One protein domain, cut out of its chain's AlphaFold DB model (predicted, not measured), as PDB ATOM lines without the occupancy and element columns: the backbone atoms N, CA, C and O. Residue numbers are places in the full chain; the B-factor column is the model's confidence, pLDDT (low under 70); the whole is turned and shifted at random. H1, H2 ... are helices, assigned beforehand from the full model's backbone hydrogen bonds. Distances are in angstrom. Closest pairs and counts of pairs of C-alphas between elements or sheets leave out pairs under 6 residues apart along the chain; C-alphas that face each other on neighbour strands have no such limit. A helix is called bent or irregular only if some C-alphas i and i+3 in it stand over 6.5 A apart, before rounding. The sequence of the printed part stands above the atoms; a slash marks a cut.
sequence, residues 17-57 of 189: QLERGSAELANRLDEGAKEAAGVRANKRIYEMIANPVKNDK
ATOM      1  N   GLN A  17     206.118 160.415 103.760       93.19
ATOM      2  CA  GLN A  17     205.747 159.397 102.768       93.19
ATOM      3  C   GLN A  17     204.413 158.728 103.110       93.19
ATOM      4  O   GLN A  17     203.599 158.540 102.210       93.19
ATOM      5  N   LEU A  18     204.172 158.419 104.385       94.56
ATOM      6  CA  LEU A  18     202.920 157.815 104.837       94.56
ATOM      7  C   LEU A  18     201.731 158.763 104.646       94.56
ATOM      8  O   LEU A  18     200.689 158.339 104.156       94.56
ATOM      9  N   GLU A  19     201.901 160.044 104.973       94.44
ATOM     10  CA  GLU A  19     200.882 161.074 104.758       94.44
ATOM     11  C   GLU A  19     200.509 161.185 103.275       94.44
ATOM     12  O   GLU A  19     199.331 161.112 102.923       94.44
ATOM     13  N   ARG A  20     201.512 161.252 102.387       95.31
ATOM     14  CA  ARG A  20     201.282 161.274 100.935       95.31
ATOM     15  C   ARG A  20     200.638 159.989 100.417       95.31
ATOM     16  O   ARG A  20     199.740 160.070  99.591       95.31
ATOM     17  N   GLY A  21     201.067 158.821 100.896       94.38
ATOM     18  CA  GLY A  21     200.486 157.536 100.499       94.38
ATOM     19  C   GLY A  21     199.032 157.377 100.952       94.38
ATOM     20  O   GLY A  21     198.206 156.877 100.195       94.38
ATOM     21  N   SER A  22     198.705 157.854 102.155       94.25
ATOM     22  CA  SER A  22     197.336 157.875 102.677       94.25
ATOM     23  C   SER A  22     196.443 158.834 101.883       94.25
ATOM     24  O   SER A  22     195.325 158.474 101.518       94.25
ATOM     25  N   ALA A  23     196.957 160.021 101.540       94.00
ATOM     26  CA  ALA A  23     196.253 160.978 100.690       94.00
ATOM     27  C   ALA A  23     196.010 160.428  99.273       94.00
ATOM     28  O   ALA A  23     194.901 160.541  98.756       94.00
ATOM     29  N   GLU A  24     197.010 159.779  98.667       94.31
ATOM     30  CA  GLU A  24     196.867 159.123  97.361       94.31
ATOM     31  C   GLU A  24     195.814 158.012  97.415       94.31
ATOM     32  O   GLU A  24     194.937 157.957  96.560       94.31
ATOM     33  N   LEU A  25     195.845 157.153  98.439       93.56
ATOM     34  CA  LEU A  25     194.857 156.087  98.595       93.56
ATOM     35  C   LEU A  25     193.436 156.651  98.731       93.56
ATOM     36  O   LEU A  25     192.524 156.168  98.064       93.56
ATOM     37  N   ALA A  26     193.248 157.687  99.551       94.81
ATOM     38  CA  ALA A  26     191.955 158.343  99.714       94.81
ATOM     39  C   ALA A  26     191.439 158.927  98.388       94.81
ATOM     40  O   ALA A  26     190.281 158.707  98.038       94.81
ATOM     41  N   ASN A  27     192.312 159.585  97.619       94.88
ATOM     42  CA  ASN A  27     191.969 160.116  96.300       94.88
ATOM     43  C   ASN A  27     191.590 158.999  95.319       94.88
ATOM     44  O   ASN A  27     190.572 159.102  94.646       94.88
ATOM     45  N   ARG A  28     192.348 157.895  95.278       93.06
ATOM     46  CA  ARG A  28     192.059 156.746  94.402       93.06
ATOM     47  C   ARG A  28     190.768 156.023  94.768       93.06
ATOM     48  O   ARG A  28     190.071 155.555  93.872       93.06
ATOM     49  N   LEU A  29     190.435 155.923  96.056       93.06
ATOM     50  CA  LEU A  29     189.143 155.382  96.483       93.06
ATOM     51  C   LEU A  29     187.987 156.311  96.104       93.06
ATOM     52  O   LEU A  29     186.947 155.812  95.685       93.06
ATOM     53  N   ASP A  30     188.153 157.629  96.221       90.06
ATOM     54  CA  ASP A  30     187.132 158.602  95.814       90.06
ATOM     55  C   ASP A  30     186.937 158.619  94.287       90.06
ATOM     56  O   ASP A  30     185.806 158.601  93.800       90.06
ATOM     57  N   GLU A  31     188.028 158.559  93.519       88.00
ATOM     58  CA  GLU A  31     188.003 158.398  92.061       88.00
ATOM     59  C   GLU A  31     187.334 157.082  91.655       88.00
ATOM     60  O   GLU A  31     186.410 157.098  90.847       88.00
ATOM     61  N   GLY A  32     187.725 155.957  92.262       82.81
ATOM     62  CA  GLY A  32     187.123 154.650  91.996       82.81
ATOM     63  C   GLY A  32     185.649 154.578  92.399       82.81
ATOM     64  O   GLY A  32     184.851 153.962  91.698       82.81
ATOM     65  N   ALA A  33     185.249 155.251  93.483       82.31
ATOM     66  CA  ALA A  33     183.849 155.361  93.887       82.31
ATOM     67  C   ALA A  33     183.036 156.202  92.892       82.31
ATOM     68  O   ALA A  33     181.908 155.834  92.558       82.31
ATOM     69  N   LYS A  34     183.606 157.296  92.369       81.19
ATOM     70  CA  LYS A  34     182.991 158.116  91.313       81.19
ATOM     71  C   LYS A  34     182.924 157.386  89.978       81.19
ATOM     72  O   LYS A  34     181.914 157.504  89.291       81.19
ATOM     73  N   GLU A  35     183.946 156.616  89.623       76.69
ATOM     74  CA  GLU A  35     183.959 155.792  88.416       76.69
ATOM     75  C   GLU A  35     182.922 154.671  88.524       76.69
ATOM     76  O   GLU A  35     182.070 154.552  87.649       76.69
ATOM     77  N   ALA A  36     182.878 153.943  89.644       71.38
ATOM     78  CA  ALA A  36     181.873 152.914  89.910       71.38
ATOM     79  C   ALA A  36     180.438 153.471  89.948       71.38
ATOM     80  O   ALA A  36     179.522 152.841  89.424       71.38
ATOM     81  N   ALA A  37     180.232 154.665  90.514       66.94
ATOM     82  CA  ALA A  37     178.937 155.352  90.492       66.94
ATOM     83  C   ALA A  37     178.594 155.935  89.104       66.94
ATOM     84  O   ALA A  37     177.420 156.077  88.756       66.94
ATOM     85  N   GLY A  38     179.615 156.270  88.310       62.56
ATOM     86  CA  GLY A  38     179.526 156.772  86.939       62.56
ATOM     87  C   GLY A  38     179.273 155.678  85.901       62.56
ATOM     88  O   GLY A  38     178.681 155.965  84.854       62.56
ATOM     89  N   VAL A  39     179.612 154.418  86.205       60.94
ATOM     90  CA  VAL A  39     179.106 153.244  85.486       60.94
ATOM     91  C   VAL A  39     177.613 153.121  85.782       60.94
ATOM     92  O   VAL A  39     177.155 152.327  86.601       60.94
ATOM     93  N   ARG A  40     176.809 153.925  85.080       56.66
ATOM     94  CA  ARG A  40     175.371 153.698  84.976       56.66
ATOM     95  C   ARG A  40     175.194 152.266  84.503       56.66
ATOM     96  O   ARG A  40     175.591 151.938  83.385       56.66
ATOM     97  N   ALA A  41     174.593 151.444  85.358       56.34
ATOM     98  CA  ALA A  41     174.110 150.110  85.049       56.34
ATOM     99  C   ALA A  41     173.133 150.193  83.867       56.34
ATOM    100  O   ALA A  41     171.916 150.271  84.020       56.34
ATOM    101  N   ASN A  42     173.679 150.261  82.658       57.75
ATOM    102  CA  ASN A  42     172.913 150.189  81.437       57.75
ATOM    103  C   ASN A  42     172.348 148.768  81.382       57.75
ATOM    104  O   ASN A  42     173.059 147.821  81.733       57.75
ATOM    105  N   LYS A  43     171.097 148.594  80.943       56.47
ATOM    106  CA  LYS A  43     170.453 147.268  80.840       56.47
ATOM    107  C   LYS A  43     171.362 146.234  80.164       56.47
ATOM    108  O   LYS A  43     171.394 145.088  80.583       56.47
ATOM    109  N   ARG A  44     172.186 146.688  79.214       57.12
ATOM    110  CA  ARG A  44     173.201 145.901  78.502       57.12
ATOM    111  C   ARG A  44     174.316 145.323  79.386       57.12
ATOM    112  O   ARG A  44     174.768 144.220  79.121       57.12
ATOM    113  N   ILE A  45     174.766 146.045  80.414       61.50
ATOM    114  CA  ILE A  45     175.771 145.560  81.378       61.50
ATOM    115  C   ILE A  45     175.106 144.625  82.392       61.50
ATOM    116  O   ILE A  45     175.672 143.594  82.735       61.50
ATOM    117  N   TYR A  46     173.877 144.935  82.816       58.41
ATOM    118  CA  TYR A  46     173.111 144.055  83.700       58.41
ATOM    119  C   TYR A  46     172.792 142.709  83.029       58.41
ATOM    120  O   TYR A  46     172.952 141.670  83.655       58.41
ATOM    121  N   GLU A  47     172.432 142.707  81.743       58.62
ATOM    122  CA  GLU A  47     172.275 141.486  80.938       58.62
ATOM    123  C   GLU A  47     173.604 140.756  80.716       58.62
ATOM    124  O   GLU A  47     173.622 139.532  80.737       58.62
ATOM    125  N   MET A  48     174.719 141.476  80.567       61.56
ATOM    126  CA  MET A  48     176.052 140.883  80.402       61.56
ATOM    127  C   MET A  48     176.597 140.256  81.697       61.56
ATOM    128  O   MET A  48     177.379 139.313  81.630       61.56
ATOM    129  N   ILE A  49     176.177 140.746  82.869       61.81
ATOM    130  CA  ILE A  49     176.507 140.156  84.179       61.81
ATOM    131  C   ILE A  49     175.522 139.033  84.540       61.81
ATOM    132  O   ILE A  49     175.940 137.997  85.052       61.81
ATOM    133  N   ALA A  50     174.224 139.211  84.271       61.19
ATOM    134  CA  ALA A  50     173.189 138.215  84.565       61.19
ATOM    135  C   ALA A  50     173.200 137.032  83.582       61.19
ATOM    136  O   ALA A  50     172.756 135.937  83.920       61.19
ATOM    137  N   ASN A  51     173.708 137.244  82.371       53.56
ATOM    138  CA  ASN A  51     173.938 136.222  81.363       53.56
ATOM    139  C   ASN A  51     175.313 136.498  80.736       53.56
ATOM    140  O   ASN A  51     175.393 137.090  79.652       53.56
ATOM    141  N   PRO A  52     176.415 136.125  81.420       58.66
ATOM    142  CA  PRO A  52     177.727 136.187  80.799       58.66
ATOM    143  C   PRO A  52     177.624 135.348  79.539       58.66
ATOM    144  O   PRO A  52     177.185 134.202  79.631       58.66
ATOM    145  N   VAL A  53     177.910 135.992  78.397       55.72
ATOM    146  CA  VAL A  53     177.895 135.460  77.028       55.72
ATOM    147  C   VAL A  53     177.691 133.960  77.074       55.72
ATOM    148  O   VAL A  53     178.626 133.241  77.439       55.72
ATOM    149  N   LYS A  54     176.461 133.501  76.779       53.81
ATOM    150  CA  LYS A  54     176.252 132.097  76.441       53.81
ATOM    151  C   LYS A  54     177.329 131.811  75.430       53.81
ATOM    152  O   LYS A  54     177.344 132.388  74.346       53.81
ATOM    153  N   ASN A  55     178.313 131.059  75.885       46.59
ATOM    154  CA  ASN A  55     179.372 130.611  75.044       46.59
ATOM    155  C   ASN A  55     178.617 129.736  74.061       46.59
ATOM    156  O   ASN A  55     178.239 128.617  74.416       46.59
ATOM    157  N   ASP A  56     178.330 130.272  72.879       46.00
ATOM    158  CA  ASP A  56     178.100 129.487  71.684       46.00
ATOM    159  C   ASP A  56     179.427 128.766  71.417       46.00
ATOM    160  O   ASP A  56     180.145 129.004  70.452       46.00
ATOM    161  N   LYS A  57     179.784 127.861  72.337       47.56
ATOM    162  CA  LYS A  57     180.476 126.652  71.987       47.56
ATOM    163  C   LYS A  57     179.441 125.958  71.135       47.56
ATOM    164  O   LYS A  57     178.618 125.220  71.664       47.56
TER     165      LYS A  57
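Overview. This is residues 17 to 57 of the 189 residues of an uncharacterized protein of Geobacillus sp. BCO2 (UniProt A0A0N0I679). Going along the printed part from its first residue, you meet one long straight helix, H1, then a tight link at which the chain turns, and a short helix, H2, that heads off to the side, so that the two helices make an open hook with no packing between them. A tail, residues 51 to 57, leads on beyond H2 to the far end. The printed part has 41 residues with two named helices, H1 then H2, and no named strand; its class is all helix. It is extended, with a radius of gyration of the C-alphas of 16.9 A and spans of 51 by 23 by 9 A.

Along the chain. Find C-alpha 17 at (205.747, 159.397, 102.768); from there H1, residues 17 to 38, runs 30.7 A to C-alpha 38 at (179.526, 156.772, 86.939). Pass residues 39 to 42 to reach H2, residues 43 to 50, which is 10.2 A long and ends at C-alpha 50 at (173.189, 138.215, 84.565).

Arrangement. Compare the C-alphas of H1 and H2, and you will find the two helices apart, with no C-alpha of the one within 8 A of the other. The link between them, four residues, is tight, and they form no hairpin. Look at the backbone O and N atoms: in H1 and H2 every O i to N i+4 pair is within hydrogen-bond range. Neither helix is bent.

Size, cuts and confidence. Residues 17 to 57 stand free, of which 17 to 38 belong to H1 and 43 to 50 belong to H2: each of their C-alphas has no C-alpha within 10 A that lies 8 or more residues from it along the chain. The two C-alphas farthest apart are those of Glu 19 and Lys 57, at 51.7 A. The printed part has no cut and no long link. Read the B-factor column: the mean pLDDT of the printed part is 73.1, and residues 37 to 57 are under 70.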